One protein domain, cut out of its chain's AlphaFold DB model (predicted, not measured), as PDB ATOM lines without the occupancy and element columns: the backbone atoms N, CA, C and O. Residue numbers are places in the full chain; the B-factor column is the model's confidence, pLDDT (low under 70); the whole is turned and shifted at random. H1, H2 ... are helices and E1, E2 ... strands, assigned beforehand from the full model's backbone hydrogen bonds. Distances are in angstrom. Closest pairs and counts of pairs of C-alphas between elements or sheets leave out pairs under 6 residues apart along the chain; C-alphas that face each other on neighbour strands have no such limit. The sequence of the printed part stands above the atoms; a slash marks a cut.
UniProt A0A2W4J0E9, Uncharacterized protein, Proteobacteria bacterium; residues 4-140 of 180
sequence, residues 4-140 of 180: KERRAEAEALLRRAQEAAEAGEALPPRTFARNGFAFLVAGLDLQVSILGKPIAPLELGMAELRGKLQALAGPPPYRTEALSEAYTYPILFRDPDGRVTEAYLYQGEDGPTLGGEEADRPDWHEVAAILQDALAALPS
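What this domain is: This is residues 4 to 140 of the 180 residues of an uncharacterized protein of Proteobacteria bacterium (UniProt A0A2W4J0E9). A strongly twisted sheet of six strands curls round the helix H3, with H2 on the same face near H3, while the long helix H1 covers E1, E2 and E4 on the other face. This makes three layers, with helices on both faces of one sheet. The printed part has 137 residues with three named helices and six named strands, in the order H1 E1 E2 E3 H2 E4 E5 E6 H3. The sheet's order is E1, E2, E4, E5, E6, E3, all antiparallel, and the class is mixed, helices and strands. The whole is compact, with a radius of gyration of the C-alphas of 13.8 A and spans of 41 by 29 by 28 A.

How they stand to each other: H1, residues 4 to 23, is on the sheet at a height of 8.4 A, over E1, residues 31 to 34, E2, residues 37 to 41, and E4, residues 87 to 94. It runs slantwise to the strands, at 42 degrees to E1 on the local plane; its closest C-alphas to E2 are those of Gln 18 and Ala 38, 5.2 A apart. E1 and E2 form a hairpin, with N 32 and O 39 at 3.1 A, within hydrogen-bond range. E2 and E4 are antiparallel neighbours, with N 40 and O 92 at 2.8 A. E4, E5, residues 100 to 108, and E6, residues 111 to 116, form a meander, each strand the antiparallel neighbour of the one before, with N 91 and O 103 at 2.8 A and N 113 and O 106 at 2.8 A. The edge strand E3, residues 53 to 57, is antiparallel to E6, with N 55 and O 114 at 2.8 A. H2, residues 62 to 73, is on the sheet at a height of 8.1 A and runs across the strands, at 87 degrees to E2 on the local plane; its closest C-alphas to E6 are those of Met 62 and Pro 112, 5.8 A apart. The sheet curls round H3, residues 124 to 136; the C-alphas of Arg 34 in E1 and Ala 134 are 5.5 A apart, those of Ala 56 in E3 and Ala 128 6.7 A. H2 and H3 are close but not clearly touching, with the C-alphas of Lys 68 and Leu 135 7.0 A apart, and about perpendicular at 78 degrees. H1 is apart from both. In H1, H2 and H3 every O i to N i+4 pair is within hydrogen-bond range.

Where its parts are: H1 begins at C-alpha 4, (2.708, 18.455, 9.114), and is 28.6 A long from first to last C-alpha. E4 measures 23.0 A, E5 23.8 A and H3 17.9 A. H3 ends at C-alpha 136, (6.950, 28.240, -20.881).

The domain as a whole: The C-alphas farthest apart, of Ala 23 and Ala 82, are 42.2 A apart. The printed part has no cut. The links E2 to E3 and H2 to E4 are long; in the latter, residues 78 to 79 pair with residues 87 to 88 of E4. Residues 44 to 52 have pLDDT under 70; the mean of the printed part is 90.7.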
ATOM      1  N   LYS A   4       1.578  19.369   9.336       85.56
ATOM      2  CA  LYS A   4       2.708  18.455   9.114       85.56
ATOM      3  C   LYS A   4       2.381  17.347   8.112       85.56
ATOM      4  O   LYS A   4       3.224  17.006   7.296       85.56
ATOM      5  N   GLU A   5       1.165  16.809   8.182       88.25
ATOM      6  CA  GLU A   5       0.690  15.761   7.270       88.25
ATOM      7  C   GLU A   5       0.608  16.301   5.839       88.25
ATOM      8  O   GLU A   5       1.198  15.723   4.936       88.25
ATOM      9  N   ARG A   6       0.001  17.481   5.660       87.50
ATOM     10  CA  ARG A   6      -0.077  18.161   4.359       87.50
ATOM     11  C   ARG A   6       1.285  18.460   3.754       87.50
ATOM     12  O   ARG A   6       1.490  18.237   2.565       87.50
ATOM     13  N   ARG A   7       2.229  18.940   4.568       89.25
ATOM     14  CA  ARG A   7       3.597  19.180   4.104       89.25
ATOM     15  C   ARG A   7       4.278  17.885   3.671       89.25
ATOM     16  O   ARG A   7       4.861  17.844   2.596       89.25
ATOM     17  N   ALA A   8       4.161  16.818   4.459       91.69
ATOM     18  CA  ALA A   8       4.726  15.519   4.098       91.69
ATOM     19  C   ALA A   8       4.118  14.959   2.798       91.69
ATOM     20  O   ALA A   8       4.835  14.380   1.983       91.69
ATOM     21  N   GLU A   9       2.816  15.158   2.573       92.31
ATOM     22  CA  GLU A   9       2.148  14.800   1.318       92.31
ATOM     23  C   GLU A   9       2.671  15.616   0.132       92.31
ATOM     24  O   GLU A   9       2.963  15.043  -0.917       92.31
ATOM     25  N   ALA A  10       2.848  16.927   0.302       93.06
ATOM     26  CA  ALA A  10       3.396  17.805  -0.728       93.06
ATOM     27  C   ALA A  10       4.843  17.430  -1.098       93.06
ATOM     28  O   ALA A  10       5.179  17.322  -2.277       93.06
ATOM     29  N   GLU A  11       5.689  17.150  -0.106       94.69
ATOM     30  CA  GLU A  11       7.064  16.687  -0.325       94.69
ATOM     31  C   GLU A  11       7.103  15.310  -1.010       94.69
ATOM     32  O   GLU A  11       7.923  15.070  -1.901       94.69
ATOM     33  N   ALA A  12       6.187  14.402  -0.653       95.31
ATOM     34  CA  ALA A  12       6.045  13.116  -1.330       95.31
ATOM     35  C   ALA A  12       5.566  13.271  -2.783       95.31
ATOM     36  O   ALA A  12       6.013  12.519  -3.652       95.31
ATOM     37  N   LEU A  13       4.686  14.237  -3.055       95.88
ATOM     38  CA  LEU A  13       4.217  14.560  -4.400       95.88
ATOM     39  C   LEU A  13       5.351  15.116  -5.266       95.88
ATOM     40  O   LEU A  13       5.518  14.669  -6.395       95.88
ATOM     41  N   LEU A  14       6.168  16.017  -4.716       96.94
ATOM     42  CA  LEU A  14       7.353  16.555  -5.388       96.94
ATOM     43  C   LEU A  14       8.368  15.466  -5.726       96.94
ATOM     44  O   LEU A  14       8.871  15.426  -6.846       96.94
ATOM     45  N   ARG A  15       8.642  14.550  -4.790       97.38
ATOM     46  CA  ARG A  15       9.517  13.402  -5.062       97.38
ATOM     47  C   ARG A  15       8.967  12.542  -6.204       97.38
ATOM     48  O   ARG A  15       9.705  12.217  -7.122       97.38
ATOM     49  N   ARG A  16       7.667  12.231  -6.183       97.25
ATOM     50  CA  ARG A  16       7.013  11.480  -7.268       97.25
ATOM     51  C   ARG A  16       7.063  12.212  -8.605       97.25
ATOM     52  O   ARG A  16       7.232  11.567  -9.628       97.25
ATOM     53  N   ALA A  17       6.901  13.533  -8.608       97.25
ATOM     54  CA  ALA A  17       6.999  14.337  -9.820       97.25
ATOM     55  C   ALA A  17       8.418  14.305 -10.407       97.25
ATOM     56  O   ALA A  17       8.569  14.164 -11.614       97.25
ATOM     57  N   GLN A  18       9.447  14.369  -9.559       97.50
ATOM     58  CA  GLN A  18      10.846  14.234  -9.974       97.50
ATOM     59  C   GLN A  18      11.119  12.848 -10.584       97.50
ATOM     60  O   GLN A  18      11.597  12.760 -11.712       97.50
ATOM     61  N   GLU A  19      10.724  11.774  -9.890       97.50
ATOM     62  CA  GLU A  19      10.858  10.386 -10.363       97.50
ATOM     63  C   GLU A  19      10.109  10.156 -11.692       97.50
ATOM     64  O   GLU A  19      10.654   9.568 -12.625       97.50
ATOM     65  N   ALA A  20       8.876  10.663 -11.808       97.25
ATOM     66  CA  ALA A  20       8.081  10.560 -13.030       97.25
ATOM     67  C   ALA A  20       8.721  11.324 -14.199       97.25
ATOM     68  O   ALA A  20       8.750  10.815 -15.318       97.25
ATOM     69  N   ALA A  21       9.279  12.514 -13.953       96.00
ATOM     70  CA  ALA A  21       9.970  13.294 -14.978       96.00
ATOM     71  C   ALA A  21      11.195  12.553 -15.537       96.00
ATOM     72  O   ALA A  21      11.390  12.512 -16.751       96.00
ATOM     73  N   GLU A  22      11.995  11.938 -14.662       95.38
ATOM     74  CA  GLU A  22      13.161  11.133 -15.049       95.38
ATOM     75  C   GLU A  22      12.767   9.878 -15.837       95.38
ATOM     76  O   GLU A  22      13.449   9.500 -16.791       95.38
ATOM     77  N   ALA A  23      11.645   9.257 -15.472       96.69
ATOM     78  CA  ALA A  23      11.102   8.089 -16.155       96.69
ATOM     79  C   ALA A  23      10.367   8.422 -17.473       96.69
ATOM     80  O   ALA A  23      10.034   7.509 -18.232       96.69
ATOM     81  N   GLY A  24      10.113   9.704 -17.769       95.00
ATOM     82  CA  GLY A  24       9.294  10.127 -18.911       95.00
ATOM     83  C   GLY A  24       7.803   9.802 -18.747       95.00
ATOM     84  O   GLY A  24       7.094   9.598 -19.733       95.00
ATOM     85  N   GLU A  25       7.336   9.715 -17.505       96.62
ATOM     86  CA  GLU A  25       5.960   9.400 -17.134       96.62
ATOM     87  C   GLU A  25       5.112  10.664 -16.933       96.62
ATOM     88  O   GLU A  25       5.603  11.793 -16.862       96.62
ATOM     89  N   ALA A  26       3.794  10.475 -16.835       95.00
ATOM     90  CA  ALA A  26       2.878  11.566 -16.538       95.00
ATOM     91  C   ALA A  26       3.121  12.110 -15.122       95.00
ATOM     92  O   ALA A  26       3.121  11.361 -14.143       95.00
ATOM     93  N   LEU A  27       3.278  13.428 -15.020       95.62
ATOM     94  CA  LEU A  27       3.488  14.092 -13.741       95.62
ATOM     95  C   LEU A  27       2.203  14.097 -12.897       95.62
ATOM     96  O   LEU A  27       1.097  14.173 -13.445       95.62
ATOM     97  N   PRO A  28       2.321  14.056 -11.558       94.75
ATOM     98  CA  PRO A  28       1.178  14.244 -10.684       94.75
ATOM     99  C   PRO A  28       0.452  15.583 -10.933       94.75
ATOM    100  O   PRO A  28       1.067  16.559 -11.373       94.75
ATOM    101  N   PRO A  29      -0.846  15.685 -10.601       92.88
ATOM    102  CA  PRO A  29      -1.594  16.932 -10.748       92.88
ATOM    103  C   PRO A  29      -0.921  18.107 -10.034       92.88
ATOM    104  O   PRO A  29      -0.349  17.927  -8.959       92.88
ATOM    105  N   ARG A  30      -1.050  19.312 -10.605       94.12
ATOM    106  CA  ARG A  30      -0.480  20.570 -10.077       94.12
ATOM    107  C   ARG A  30       1.051  20.603 -10.008       94.12
ATOM    108  O   ARG A  30       1.605  21.538  -9.427       94.12
ATOM    109  N   THR A  31       1.724  19.600 -10.571       96.88
ATOM    110  CA  THR A  31       3.183  19.548 -10.639       96.88
ATOM    111  C   THR A  31       3.687  19.731 -12.057       96.88
ATOM    112  O   THR A  31       2.989  19.456 -13.032       96.88
ATOM    113  N   PHE A  32       4.916  20.211 -12.155       97.12
ATOM    114  CA  PHE A  32       5.667  20.338 -13.394       97.12
ATOM    115  C   PHE A  32       7.156  20.165 -13.077       97.12
ATOM    116  O   PHE A  32       7.560  20.286 -11.921       97.12
ATOM    117  N   ALA A  33       7.973  19.816 -14.066       97.38
ATOM    118  CA  ALA A  33       9.368  19.458 -13.827       97.38
ATOM    119  C   ALA A  33      10.265  19.847 -15.003       97.38
ATOM    120  O   ALA A  33       9.838  19.832 -16.159       97.38
ATOM    121  N   ARG A  34      11.520  20.186 -14.700       97.38
ATOM    122  CA  ARG A  34      12.531  20.582 -15.687       97.38
ATOM    123  C   ARG A  34      13.926  20.435 -15.090       97.38
ATOM    124  O   ARG A  34      14.139  20.819 -13.950       97.38
ATOM    125  N   ASN A  35      14.881  19.904 -15.853       95.81
ATOM    126  CA  ASN A  35      16.301  19.822 -15.469       95.81
ATOM    127  C   ASN A  35      16.551  19.216 -14.070       95.81
ATOM    128  O   ASN A  35      17.379  19.708 -13.312       95.81
ATOM    129  N   GLY A  36      15.810  18.163 -13.710       95.19
ATOM    130  CA  GLY A  36      15.912  17.514 -12.397       95.19
ATOM    131  C   GLY A  36      15.192  18.248 -11.259       95.19
ATOM    132  O   GLY A  36      15.080  17.691 -10.173       95.19
ATOM    133  N   PHE A  37      14.654  19.446 -11.495       97.50
ATOM    134  CA  PHE A  37      13.750  20.116 -10.566       97.50
ATOM    135  C   PHE A  37      12.323  19.611 -10.742       97.50
ATOM    136  O   PHE A  37      11.855  19.401 -11.866       97.50
ATOM    137  N   ALA A  38      11.609  19.501  -9.626       97.81
ATOM    138  CA  ALA A  38      10.165  19.332  -9.599       97.81
ATOM    139  C   ALA A  38       9.525  20.504  -8.855       97.81
ATOM    140  O   ALA A  38      10.024  20.941  -7.821       97.81
ATOM    141  N   PHE A  39       8.400  20.982  -9.362       97.50
ATOM    142  CA  PHE A  39       7.649  22.110  -8.835       97.50
ATOM    143  C   PHE A  39       6.218  21.675  -8.542       97.50
ATOM    144  O   PHE A  39       5.660  20.813  -9.221       97.50
ATOM    145  N   LEU A  40       5.615  22.291  -7.535       96.38
ATOM    146  CA  LEU A  40       4.244  22.075  -7.107       96.38
ATOM    147  C   LEU A  40       3.600  23.432  -6.855       96.38
ATOM    148  O   LEU A  40       4.050  24.174  -5.984       96.38
ATOM    149  N   VAL A  41       2.507  23.726  -7.557       94.69
ATOM    150  CA  VAL A  41       1.656  24.873  -7.224       94.69
ATOM    151  C   VAL A  41       0.828  24.510  -5.995       94.69
ATOM    152  O   VAL A  41      -0.132  23.735  -6.077       94.69
ATOM    153  N   ALA A  42       1.227  25.037  -4.845       87.06
ATOM    154  CA  ALA A  42       0.698  24.723  -3.527       87.06
ATOM    155  C   ALA A  42      -0.627  25.452  -3.239       87.06
ATOM    156  O   ALA A  42      -0.963  26.470  -3.839       87.06
ATOM    157  N   GLY A  43      -1.434  24.890  -2.334       79.00
ATOM    158  CA  GLY A  43      -2.596  25.584  -1.778       79.00
ATOM    159  C   GLY A  43      -2.185  26.539  -0.656       79.00
ATOM    160  O   GLY A  43      -1.129  26.369  -0.046       79.00
ATOM    161  N   LEU A  44      -3.053  27.506  -0.329       66.38
ATOM    162  CA  LEU A  44      -2.883  28.421   0.822       66.38
ATOM    163  C   LEU A  44      -2.672  27.671   2.151       66.38
ATOM    164  O   LEU A  44      -2.153  28.181   3.140       66.38
ATOM    165  N   ASP A  45      -3.131  26.433   2.179       67.00
ATOM    166  CA  ASP A  45      -3.282  25.615   3.356       67.00
ATOM    167  C   ASP A  45      -1.940  25.016   3.845       67.00
ATOM    168  O   ASP A  45      -1.884  24.465   4.949       67.00
ATOM    169  N   LEU A  46      -0.857  25.214   3.078       63.47
ATOM    170  CA  LEU A  46       0.523  24.832   3.400       63.47
ATOM    171  C   LEU A  46       1.321  25.877   4.213       63.47
ATOM    172  O   LEU A  46       2.473  25.608   4.528       63.47
ATOM    173  N   GLN A  47       0.722  27.007   4.625       64.50
ATOM    174  CA  GLN A  47       1.407  28.107   5.345       64.50
ATOM    175  C   GLN A  47       2.622  28.694   4.606       64.50
ATOM    176  O   GLN A  47       3.551  29.186   5.241       64.50
ATOM    177  N   VAL A  48       2.602  28.702   3.273       59.03
ATOM    178  CA  VAL A  48       3.620  29.442   2.521       59.03
ATOM    179  C   VAL A  48       3.460  30.925   2.844       59.03
ATOM    180  O   VAL A  48       2.389  31.503   2.642       59.03
ATOM    181  N   SER A  49       4.507  31.522   3.402       63.84
ATOM    182  CA  SER A  49       4.537  32.940   3.747       63.84
ATOM    183  C   SER A  49       4.569  33.775   2.468       63.84
ATOM    184  O   SER A  49       5.546  33.760   1.724       63.84
ATOM    185  N   ILE A  50       3.482  34.503   2.205       64.38
ATOM    186  CA  ILE A  50       3.338  35.404   1.044       64.38
ATOM    187  C   ILE A  50       4.039  36.759   1.306       64.38
ATOM    188  O   ILE A  50       4.085  37.629   0.448       64.38
ATOM    189  N   LEU A  51       4.638  36.935   2.489       65.25
ATOM    190  CA  LEU A  51       5.332  38.156   2.922       65.25
ATOM    191  C   LEU A  51       6.848  38.127   2.655       65.25
ATOM    192  O   LEU A  51       7.598  38.880   3.278       65.25
ATOM    193  N   GLY A  52       7.323  37.219   1.801       68.69
ATOM    194  CA  GLY A  52       8.745  37.129   1.474       68.69
ATOM    195  C   GLY A  52       9.244  38.329   0.654       68.69
ATOM    196  O   GLY A  52       8.520  39.286   0.370       68.69
ATOM    197  N   LYS A  53      10.503  38.262   0.222       84.69
ATOM    198  CA  LYS A  53      11.115  39.299  -0.617       84.69
ATOM    199  C   LYS A  53      11.034  38.918  -2.098       84.69
ATOM    200  O   LYS A  53      11.043  37.722  -2.399       84.69
ATOM    201  N   PRO A  54      11.009  39.901  -3.020       89.06
ATOM    202  CA  PRO A  54      11.251  39.632  -4.433       89.06
ATOM    203  C   PRO A  54      12.617  38.959  -4.602       89.06
ATOM    204  O   PRO A  54      13.598  39.363  -3.974       89.06
ATOM    205  N   ILE A  55      12.663  37.924  -5.435       91.50
ATOM    206  CA  ILE A  55      13.871  37.156  -5.746       91.50
ATOM    207  C   ILE A  55      14.320  37.458  -7.172       91.50
ATOM    208  O   ILE A  55      15.459  37.868  -7.386       91.50
ATOM    209  N   ALA A  56      13.438  37.236  -8.147       91.69
ATOM    210  CA  ALA A  56      13.743  37.429  -9.558       91.69
ATOM    211  C   ALA A  56      12.466  37.743 -10.351       91.69
ATOM    212  O   ALA A  56      11.430  37.125 -10.079       91.69
ATOM    213  N   PRO A  57      12.525  38.656 -11.335       93.00
ATOM    214  CA  PRO A  57      11.447  38.813 -12.300       93.00
ATOM    215  C   PRO A  57      11.355  37.574 -13.199       93.00
ATOM    216  O   PRO A  57      12.332  36.838 -13.369       93.00
ATOM    217  N   LEU A  58      10.177  37.353 -13.776       93.62
ATOM    218  CA  LEU A  58       9.949  36.370 -14.829       93.62
ATOM    219  C   LEU A  58       9.626  37.090 -16.136       93.62
ATOM    220  O   LEU A  58       8.932  38.099 -16.139       93.62
ATOM    221  N   GLU A  59      10.065  36.527 -17.257       93.00
ATOM    222  CA  GLU A  59       9.854  37.127 -18.586       93.00
ATOM    223  C   GLU A  59       8.432  36.914 -19.139       93.00
ATOM    224  O   GLU A  59       8.080  37.447 -20.189       93.00
ATOM    225  N   LEU A  60       7.611  36.093 -18.476       92.25
ATOM    226  CA  LEU A  60       6.226  35.854 -18.884       92.25
ATOM    227  C   LEU A  60       5.368  37.085 -18.575       92.25
ATOM    228  O   LEU A  60       5.510  37.690 -17.516       92.25
ATOM    229  N   GLY A  61       4.421  37.404 -19.458       93.62
ATOM    230  CA  GLY A  61       3.432  38.448 -19.190       93.62
ATOM    231  C   GLY A  61       2.471  38.060 -18.060       93.62
ATOM    232  O   GLY A  61       2.237  36.874 -17.808       93.62
ATOM    233  N   MET A  62       1.861  39.059 -17.410       94.44
ATOM    234  CA  MET A  62       0.897  38.865 -16.315       94.44
ATOM    235  C   MET A  62      -0.216  37.878 -16.696       94.44
ATOM    236  O   MET A  62      -0.487  36.918 -15.967       94.44
ATOM    237  N   ALA A  63      -0.825  38.105 -17.863       96.12
ATOM    238  CA  ALA A  63      -1.894  37.276 -18.392       96.12
ATOM    239  C   ALA A  63      -1.455  35.827 -18.650       96.12
ATOM    240  O   ALA A  63      -2.115  34.864 -18.253       96.12
ATOM    241  N   GLU A  64      -0.296  35.676 -19.283       96.25
ATOM    242  CA  GLU A  64       0.243  34.377 -19.651       96.25
ATOM    243  C   GLU A  64       0.596  33.541 -18.416       96.25
ATOM    244  O   GLU A  64       0.153  32.392 -18.308       96.25
ATOM    245  N   LEU A  65       1.350  34.102 -17.460       96.00
ATOM    246  CA  LEU A  65       1.744  33.359 -16.264       96.00
ATOM    247  C   LEU A  65       0.511  32.878 -15.500       96.00
ATOM    248  O   LEU A  65       0.411  31.703 -15.137       96.00
ATOM    249  N   ARG A  66      -0.452  33.772 -15.268       95.62
ATOM    250  CA  ARG A  66      -1.647  33.419 -14.511       95.62
ATOM    251  C   ARG A  66      -2.493  32.376 -15.240       95.62
ATOM    252  O   ARG A  66      -2.993  31.471 -14.574       95.62
ATOM    253  N   GLY A  67      -2.604  32.436 -16.567       96.75
ATOM    254  CA  GLY A  67      -3.282  31.407 -17.361       96.75
ATOM    255  C   GLY A  67      -2.637  30.029 -17.200       96.75
ATOM    256  O   GLY A  67      -3.339  29.037 -16.988       96.75
ATOM    257  N   LYS A  68      -1.300  29.955 -17.218       96.31
ATOM    258  CA  LYS A  68      -0.543  28.707 -16.994       96.31
ATOM    259  C   LYS A  68      -0.758  28.144 -15.590       96.31
ATOM    260  O   LYS A  68      -0.985  26.946 -15.416       96.31
ATOM    261  N   LEU A  69      -0.739  29.004 -14.573       96.19
ATOM    262  CA  LEU A  69      -0.974  28.589 -13.187       96.19
ATOM    263  C   LEU A  69      -2.424  28.138 -12.964       96.19
ATOM    264  O   LEU A  69      -2.647  27.142 -12.273       96.19
ATOM    265  N   GLN A  70      -3.395  28.784 -13.621       95.62
ATOM    266  CA  GLN A  70      -4.791  28.345 -13.600       95.62
ATOM    267  C   GLN A  70      -4.993  26.988 -14.277       95.62
ATOM    268  O   GLN A  70      -5.721  26.152 -13.740       95.62
ATOM    269  N   ALA A  71      -4.315  26.723 -15.398       94.69
ATOM    270  CA  ALA A  71      -4.349  25.407 -16.036       94.69
ATOM    271  C   ALA A  71      -3.835  24.295 -15.107       94.69
ATOM    272  O   ALA A  71      -4.361  23.182 -15.119       94.69
ATOM    273  N   LEU A  72      -2.826  24.597 -14.281       93.88
ATOM    274  CA  LEU A  72      -2.247  23.636 -13.343       93.88
ATOM    275  C   LEU A  72      -3.072  23.439 -12.069       93.88
ATOM    276  O   LEU A  72      -3.214  22.305 -11.610       93.88
ATOM    277  N   ALA A  73      -3.526  24.528 -11.447       93.00
ATOM    278  CA  ALA A  73      -4.013  24.524 -10.067       93.00
ATOM    279  C   ALA A  73      -5.361  25.227  -9.858       93.00
ATOM    280  O   ALA A  73      -5.855  25.247  -8.730       93.00
ATOM    281  N   GLY A  74      -5.973  25.744 -10.923       93.19
ATOM    282  CA  GLY A  74      -7.175  26.566 -10.846       93.19
ATOM    283  C   GLY A  74      -6.885  27.995 -10.368       93.19
ATOM    284  O   GLY A  74      -5.729  28.407 -10.343       93.19
ATOM    285  N   PRO A  75      -7.929  28.767 -10.010       92.12
ATOM    286  CA  PRO A  75      -7.804  30.168  -9.605       92.12
ATOM    287  C   PRO A  75      -6.809  30.395  -8.456       92.12
ATOM    288  O   PRO A  75      -6.637  29.510  -7.609       92.12
ATOM    289  N   PRO A  76      -6.194  31.591  -8.372       90.69
ATOM    290  CA  PRO A  76      -5.234  31.883  -7.321       90.69
ATOM    291  C   PRO A  76      -5.907  31.850  -5.944       90.69
ATOM    292  O   PRO A  76      -7.035  32.328  -5.795       90.69
ATOM    293  N   PRO A  77      -5.222  31.336  -4.911       86.94
ATOM    294  CA  PRO A  77      -5.746  31.353  -3.550       86.94
ATOM    295  C   PRO A  77      -5.805  32.763  -2.942       86.94
ATOM    296  O   PRO A  77      -6.571  32.980  -2.007       86.94
ATOM    297  N   TYR A  78      -4.997  33.699  -3.449       83.69
ATOM    298  CA  TYR A  78      -5.014  35.113  -3.082       83.69
ATOM    299  C   TYR A  78      -5.079  35.969  -4.348       83.69
ATOM    300  O   TYR A  78      -4.277  35.789  -5.264       83.69
ATOM    301  N   ARG A  79      -6.059  36.872  -4.392       88.00
ATOM    302  CA  ARG A  79      -6.344  37.792  -5.496       88.00
ATOM    303  C   ARG A  79      -6.856  39.089  -4.900       88.00
ATOM    304  O   ARG A  79      -7.697  39.051  -3.999       88.00
ATOM    305  N   THR A  80      -6.406  40.203  -5.450       87.75
ATOM    306  CA  THR A  80      -6.947  41.526  -5.149       87.75
ATOM    307  C   THR A  80      -7.253  42.259  -6.450       87.75
ATOM    308  O   THR A  80      -6.896  41.790  -7.530       87.75
ATOM    309  N   GLU A  81      -7.933  43.396  -6.348       90.19
ATOM    310  CA  GLU A  81      -8.091  44.301  -7.486       90.19
ATOM    311  C   GLU A  81      -6.904  45.263  -7.624       90.19
ATOM    312  O   GLU A  81      -6.876  45.995  -8.593       90.19
ATOM    313  N   ALA A  82      -5.914  45.286  -6.726       89.06
ATOM    314  CA  ALA A  82      -4.730  46.129  -6.902       89.06
ATOM    315  C   ALA A  82      -3.728  45.443  -7.842       89.06
ATOM    316  O   ALA A  82      -3.386  44.284  -7.612       89.06
ATOM    317  N   LEU A  83      -3.225  46.139  -8.870       88.62
ATOM    318  CA  LEU A  83      -2.283  45.562  -9.842       88.62
ATOM    319  C   LEU A  83      -1.050  44.955  -9.163       88.62
ATOM    320  O   LEU A  83      -0.704  43.810  -9.439       88.62
ATOM    321  N   SER A  84      -0.447  45.684  -8.225       85.06
ATOM    322  CA  SER A  84       0.749  45.268  -7.479       85.06
ATOM    323  C   SER A  84       0.554  44.033  -6.590       85.06
ATOM    324  O   SER A  84       1.522  43.513  -6.042       85.06
ATOM    325  N   GLU A  85      -0.686  43.559  -6.435       84.44
ATOM    326  CA  GLU A  85      -1.047  42.353  -5.688       84.44
ATOM    327  C   GLU A  85      -2.161  41.565  -6.406       84.44
ATOM    328  O   GLU A  85      -3.013  40.930  -5.768       84.44
ATOM    329  N   ALA A  86      -2.201  41.621  -7.744       88.12
ATOM    330  CA  ALA A  86      -3.334  41.110  -8.520       88.12
ATOM    331  C   ALA A  86      -3.575  39.610  -8.279       88.12
ATOM    332  O   ALA A  86      -4.716  39.140  -8.248       88.12
ATOM    333  N   TYR A  87      -2.501  38.842  -8.072       92.06
ATOM    334  CA  TYR A  87      -2.569  37.439  -7.675       92.06
ATOM    335  C   TYR A  87      -1.299  36.972  -6.962       92.06
ATOM    336  O   TYR A  87      -0.206  37.476  -7.222       92.06
ATOM    337  N   THR A  88      -1.448  35.909  -6.168       92.19
ATOM    338  CA  THR A  88      -0.329  35.123  -5.631       92.19
ATOM    339  C   THR A  88      -0.636  33.628  -5.687       92.19
ATOM    340  O   THR A  88      -1.684  33.177  -5.218       92.19
ATOM    341  N   TYR A  89       0.323  32.845  -6.178       93.38
ATOM    342  CA  TYR A  89       0.358  31.390  -6.075       93.38
ATOM    343  C   TYR A  89       1.528  30.931  -5.204       93.38
ATOM    344  O   TYR A  89       2.685  31.119  -5.583       93.38
ATOM    345  N   PRO A  90       1.256  30.260  -4.077       92.88
ATOM    346  CA  PRO A  90       2.259  29.489  -3.364       92.88
ATOM    347  C   PRO A  90       2.863  28.419  -4.270       92.88
ATOM    348  O   PRO A  90       2.135  27.688  -4.946       92.88
ATOM    349  N   ILE A  91       4.181  28.272  -4.240       94.06
ATOM    350  CA  ILE A  91       4.869  27.165  -4.893       94.06
ATOM    351  C   ILE A  91       5.823  26.478  -3.918       94.06
ATOM    352  O   ILE A  91       6.420  27.089  -3.034       94.06
ATOM    353  N   LEU A  92       5.973  25.176  -4.100       94.38
ATOM    354  CA  LEU A  92       7.059  24.406  -3.519       94.38
ATOM    355  C   LEU A  92       7.894  23.862  -4.663       94.38
ATOM    356  O   LEU A  92       7.344  23.465  -5.691       94.38
ATOM    357  N   PHE A  93       9.202  23.783  -4.479       94.94
ATOM    358  CA  PHE A  93      10.047  23.073  -5.425       94.94
ATOM    359  C   PHE A  93      11.046  22.187  -4.715       94.94
ATOM    360  O   PHE A  93      11.450  22.452  -3.585       94.94
ATOM    361  N   ARG A  94      11.413  21.112  -5.402       96.25
ATOM    362  CA  ARG A  94      12.423  20.148  -5.006       96.25
ATOM    363  C   ARG A  94      13.562  20.230  -6.008       96.25
ATOM    364  O   ARG A  94      13.328  20.049  -7.203       96.25
ATOM    365  N   ASP A  95      14.757  20.523  -5.517       95.38
ATOM    366  CA  ASP A  95      15.964  20.555  -6.340       95.38
ATOM    367  C   ASP A  95      16.529  19.136  -6.593       95.38
ATOM    368  O   ASP A  95      16.039  18.159  -6.005       95.38
ATOM    369  N   PRO A  96      17.525  18.981  -7.488       95.44
ATOM    370  CA  PRO A  96      18.134  17.683  -7.790       95.44
ATOM    371  C   PRO A  96      18.754  16.983  -6.572       95.44
ATOM    372  O   PRO A  96      18.736  15.756  -6.496       95.44
ATOM    373  N   ASP A  97      19.237  17.746  -5.588       93.75
ATOM    374  CA  ASP A  97      19.775  17.213  -4.329       93.75
ATOM    375  C   ASP A  97      18.668  16.784  -3.350       93.75
ATOM    376  O   ASP A  97      18.914  16.156  -2.315       93.75
ATOM    377  N   GLY A  98      17.416  17.096  -3.681       93.38
ATOM    378  CA  GLY A  98      16.241  16.695  -2.938       93.38
ATOM    379  C   GLY A  98      15.860  17.634  -1.798       93.38
ATOM    380  O   GLY A  98      15.015  17.259  -0.973       93.38
ATOM    381  N   ARG A  99      16.436  18.835  -1.734       93.12
ATOM    382  CA  ARG A  99      15.990  19.885  -0.818       93.12
ATOM    383  C   ARG A  99      14.685  20.475  -1.341       93.12
ATOM    384  O   ARG A  99      14.535  20.729  -2.532       93.12
ATOM    385  N   VAL A 100      13.741  20.683  -0.425       93.38
ATOM    386  CA  VAL A 100      12.455  21.321  -0.721       93.38
ATOM    387  C   VAL A 100      12.468  22.744  -0.184       93.38
ATOM    388  O   VAL A 100      12.766  22.951   0.992       93.38
ATOM    389  N   THR A 101      12.128  23.703  -1.038       92.19
ATOM    390  CA  THR A 101      12.089  25.132  -0.716       92.19
ATOM    391  C   THR A 101      10.716  25.707  -1.053       92.19
ATOM    392  O   THR A 101      10.069  25.295  -2.020       92.19
ATOM    393  N   GLU A 102      10.265  26.644  -0.221       91.44
ATOM    394  CA  GLU A 102       9.028  27.394  -0.426       91.44
ATOM    395  C   GLU A 102       9.312  28.692  -1.172       91.44
ATOM    396  O   GLU A 102      10.307  29.371  -0.915       91.44
ATOM    397  N   ALA A 103       8.416  29.038  -2.084       92.25
ATOM    398  CA  ALA A 103       8.427  30.295  -2.806       92.25
ATOM    399  C   ALA A 103       6.992  30.647  -3.210       92.25
ATOM    400  O   ALA A 103       6.037  29.930  -2.903       92.25
ATOM    401  N   TYR A 104       6.815  31.754  -3.908       91.94
ATOM    402  CA  TYR A 104       5.531  32.125  -4.477       91.94
ATOM    403  C   TYR A 104       5.729  32.903  -5.771       91.94
ATOM    404  O   TYR A 104       6.726  33.595  -5.966       91.94
ATOM    405  N   LEU A 105       4.761  32.751  -6.664       94.12
ATOM    406  CA  LEU A 105       4.656  33.473  -7.922       94.12
ATOM    407  C   LEU A 105       3.556  34.507  -7.782       94.12
ATOM    408  O   LEU A 105       2.430  34.156  -7.426       94.12
ATOM    409  N   TYR A 106       3.871  35.766  -8.040       92.44
ATOM    410  CA  TYR A 106       2.938  36.866  -7.840       92.44
ATOM    411  C   TYR A 106       3.140  37.957  -8.885       92.44
ATOM    412  O   TYR A 106       4.162  37.984  -9.571       92.44
ATOM    413  N   GLN A 107       2.158  38.845  -9.008       91.75
ATOM    414  CA  GLN A 107       2.321  40.081  -9.764       91.75
ATOM    415  C   GLN A 107       3.048  41.104  -8.886       91.75
ATOM    416  O   GLN A 107       2.492  41.532  -7.882       91.75
ATOM    417  N   GLY A 108       4.288  41.449  -9.234       87.19
ATOM    418  CA  GLY A 108       5.042  42.542  -8.615       87.19
ATOM    419  C   GLY A 108       4.843  43.870  -9.352       87.19
ATOM    420  O   GLY A 108       4.090  43.941 -10.322       87.19
ATOM    421  N   GLU A 109       5.546  44.911  -8.898       81.69
ATOM    422  CA  GLU A 109       5.504  46.268  -9.474       81.69
ATOM    423  C   GLU A 109       5.856  46.274 -10.971       81.69
ATOM    424  O   GLU A 109       5.094  46.789 -11.781       81.69
ATOM    425  N   ASP A 110       6.944  45.599 -11.350       83.69
ATOM    426  CA  ASP A 110       7.439  45.561 -12.734       83.69
ATOM    427  C   ASP A 110       6.911  44.371 -13.556       83.69
ATOM    428  O   ASP A 110       7.339  44.159 -14.693       83.69
ATOM    429  N   GLY A 111       6.020  43.547 -12.992       89.69
ATOM    430  CA  GLY A 111       5.551  42.329 -13.650       89.69
ATOM    431  C   GLY A 111       5.594  41.070 -12.785       89.69
ATOM    432  O   GLY A 111       5.862  41.114 -11.576       89.69
ATOM    433  N   PRO A 112       5.335  39.907 -13.402       94.06
ATOM    434  CA  PRO A 112       5.404  38.627 -12.721       94.06
ATOM    435  C   PRO A 112       6.755  38.375 -12.061       94.06
ATOM    436  O   PRO A 112       7.813  38.517 -12.666       94.06
ATOM    437  N   THR A 113       6.709  37.982 -10.795       93.75
ATOM    438  CA  THR A 113       7.881  37.911  -9.931       93.75
ATOM    439  C   THR A 113       7.872  36.616  -9.124       93.75
ATOM    440  O   THR A 113       6.840  36.181  -8.602       93.75
ATOM    441  N   LEU A 114       9.044  35.996  -9.007       94.12
ATOM    442  CA  LEU A 114       9.325  34.951  -8.030       94.12
ATOM    443  C   LEU A 114       9.709  35.610  -6.705       94.12
ATOM    444  O   LEU A 114      10.619  36.438  -6.666       94.12
ATOM    445  N   GLY A 115       9.047  35.226  -5.617       91.44
ATOM    446  CA  GLY A 115       9.359  35.681  -4.265       91.44
ATOM    447  C   GLY A 115       9.520  34.529  -3.279       91.44
ATOM    448  O   GLY A 115       9.142  33.389  -3.555       91.44
ATOM    449  N   GLY A 116      10.116  34.817  -2.125       88.56
ATOM    450  CA  GLY A 116      10.357  33.821  -1.083       88.56
ATOM    451  C   GLY A 116      11.080  34.389   0.135       88.56
ATOM    452  O   GLY A 116      11.614  35.499   0.113       88.56
ATOM    453  N   GLU A 117      11.097  33.626   1.228       82.31
ATOM    454  CA  GLU A 117      11.800  34.027   2.458       82.31
ATOM    455  C   GLU A 117      13.318  33.810   2.368       82.31
ATOM    456  O   GLU A 117      14.091  34.548   2.976       82.31
ATOM    457  N   GLU A 118      13.767  32.840   1.569       81.69
ATOM    458  CA  GLU A 118      15.184  32.501   1.405       81.69
ATOM    459  C   GLU A 118      15.883  33.335   0.314       81.69
ATOM    460  O   GLU A 118      16.741  32.813  -0.388       81.69
ATOM    461  N   ALA A 119      15.543  34.617   0.135       73.75
ATOM    462  CA  ALA A 119      16.026  35.438  -0.991       73.75
ATOM    463  C   ALA A 119      17.564  35.566  -1.107       73.75
ATOM    464  O   ALA A 119      18.075  35.895  -2.171       73.75
ATOM    465  N   ASP A 120      18.308  35.242  -0.045       79.06
ATOM    466  CA  ASP A 120      19.776  35.274  -0.016       79.06
ATOM    467  C   ASP A 120      20.447  33.988  -0.566       79.06
ATOM    468  O   ASP A 120      21.674  33.859  -0.534       79.06
ATOM    469  N   ARG A 121      19.672  33.003  -1.051       84.50
ATOM    470  CA  ARG A 121      20.198  31.762  -1.654       84.50
ATOM    471  C   ARG A 121      20.965  32.088  -2.961       84.50
ATOM    472  O   ARG A 121      20.426  32.784  -3.819       84.50
ATOM    473  N   PRO A 122      22.205  31.595  -3.163       86.50
ATOM    474  CA  PRO A 122      23.054  32.035  -4.280       86.50
ATOM    475  C   PRO A 122      22.632  31.521  -5.669       86.50
ATOM    476  O   PRO A 122      23.043  32.090  -6.677       86.50
ATOM    477  N   ASP A 123      21.841  30.456  -5.746       91.06
ATOM    478  CA  ASP A 123      21.416  29.772  -6.978       91.06
ATOM    479  C   ASP A 123      20.027  30.204  -7.477       91.06
ATOM    480  O   ASP A 123      19.513  29.635  -8.438       91.06
ATOM    481  N   TRP A 124      19.414  31.240  -6.895       91.19
ATOM    482  CA  TRP A 124      18.083  31.696  -7.317       91.19
ATOM    483  C   TRP A 124      17.975  32.059  -8.794       91.19
ATOM    484  O   TRP A 124      16.938  31.812  -9.400       91.19
ATOM    485  N   HIS A 125      19.036  32.603  -9.387       90.44
ATOM    486  CA  HIS A 125      19.056  32.898 -10.817       90.44
ATOM    487  C   HIS A 125      18.892  31.624 -11.665       90.44
ATOM    488  O   HIS A 125      18.179  31.624 -12.665       90.44
ATOM    489  N   GLU A 126      19.535  30.524 -11.267       93.62
ATOM    490  CA  GLU A 126      19.391  29.234 -11.946       93.62
ATOM    491  C   GLU A 126      17.985  28.662 -11.740       93.62
ATOM    492  O   GLU A 126      17.337  28.251 -12.703       93.62
ATOM    493  N   VAL A 127      17.480  28.707 -10.503       94.50
ATOM    494  CA  VAL A 127      16.123  28.246 -10.176       94.50
ATOM    495  C   VAL A 127      15.070  29.016 -10.975       94.50
ATOM    496  O   VAL A 127      14.170  28.396 -11.537       94.50
ATOM    497  N   ALA A 128      15.186  30.344 -11.069       94.31
ATOM    498  CA  ALA A 128      14.262  31.189 -11.822       94.31
ATOM    499  C   ALA A 128      14.286  30.865 -13.324       94.31
ATOM    500  O   ALA A 128      13.225  30.709 -13.925       94.31
ATOM    501  N   ALA A 129      15.472  30.671 -13.909       95.12
ATOM    502  CA  ALA A 129      15.601  30.281 -15.312       95.12
ATOM    503  C   ALA A 129      14.955  28.910 -15.592       95.12
ATOM    504  O   ALA A 129      14.198  28.760 -16.550       95.12
ATOM    505  N   ILE A 130      15.193  27.916 -14.729       96.88
ATOM    506  CA  ILE A 130      14.605  26.574 -14.871       96.88
ATOM    507  C   ILE A 130      13.086  26.613 -14.681       96.88
ATOM    508  O   ILE A 130      12.356  25.955 -15.423       96.88
ATOM    509  N   LEU A 131      12.605  27.382 -13.703       97.00
ATOM    510  CA  LEU A 131      11.183  27.603 -13.460       97.00
ATOM    511  C   LEU A 131      10.511  28.237 -14.680       97.00
ATOM    512  O   LEU A 131       9.476  27.747 -15.129       97.00
ATOM    513  N   GLN A 132      11.115  29.277 -15.249       95.38
ATOM    514  CA  GLN A 132      10.605  29.948 -16.439       95.38
ATOM    515  C   GLN A 132      10.536  29.008 -17.644       95.38
ATOM    516  O   GLN A 132       9.493  28.923 -18.288       95.38
ATOM    517  N   ASP A 133      11.597  28.244 -17.906       96.00
ATOM    518  CA  ASP A 133      11.612  27.221 -18.954       96.00
ATOM    519  C   ASP A 133      10.503  26.179 -18.755       96.00
ATOM    520  O   ASP A 133       9.862  25.737 -19.712       96.00
ATOM    521  N   ALA A 134      10.280  25.768 -17.505       96.38
ATOM    522  CA  ALA A 134       9.252  24.797 -17.172       96.38
ATOM    523  C   ALA A 134       7.844  25.369 -17.399       96.38
ATOM    524  O   ALA A 134       7.004  24.692 -17.987       96.38
ATOM    525  N   LEU A 135       7.601  26.619 -16.989       95.81
ATOM    526  CA  LEU A 135       6.334  27.326 -17.190       95.81
ATOM    527  C   LEU A 135       6.062  27.600 -18.675       95.81
ATOM    528  O   LEU A 135       4.935  27.428 -19.142       95.81
ATOM    529  N   ALA A 136       7.081  27.972 -19.451       93.06
ATOM    530  CA  ALA A 136       6.950  28.240 -20.881       93.06
ATOM    531  C   ALA A 136       6.379  27.035 -21.650       93.06
ATOM    532  O   ALA A 136       5.581  27.214 -22.567       93.06
ATOM    533  N   ALA A 137       6.702  25.809 -21.224       92.75
ATOM    534  CA  ALA A 137       6.202  24.573 -21.829       92.75
ATOM    535  C   ALA A 137       4.744  24.223 -21.466       92.75
ATOM    536  O   ALA A 137       4.179  23.292 -22.047       92.75
ATOM    537  N   LEU A 138       4.133  24.920 -20.504       93.75
ATOM    538  CA  LEU A 138       2.773  24.633 -20.053       93.75
ATOM    539  C   LEU A 138       1.716  25.324 -20.921       93.75
ATOM    540  O   LEU A 138       1.923  26.467 -21.343       93.75
ATOM    541  N   PRO A 139       0.551  24.687 -21.132       93.81
ATOM    542  CA  PRO A 139      -0.592  25.364 -21.724       93.81
ATOM    543  C   PRO A 139      -1.160  26.417 -20.763       93.81
ATOM    544  O   PRO A 139      -1.070  26.274 -19.542       93.81
ATOM    545  N   SER A 140      -1.800  27.439 -21.325       96.12
ATOM    546  CA  SER A 140      -2.583  28.423 -20.574       96.12
ATOM    547  C   SER A 140      -4.061  28.035 -20.573       96.12
ATOM    548  O   SER A 140      -4.581  27.573 -21.588       96.12
TER     549      SER A 140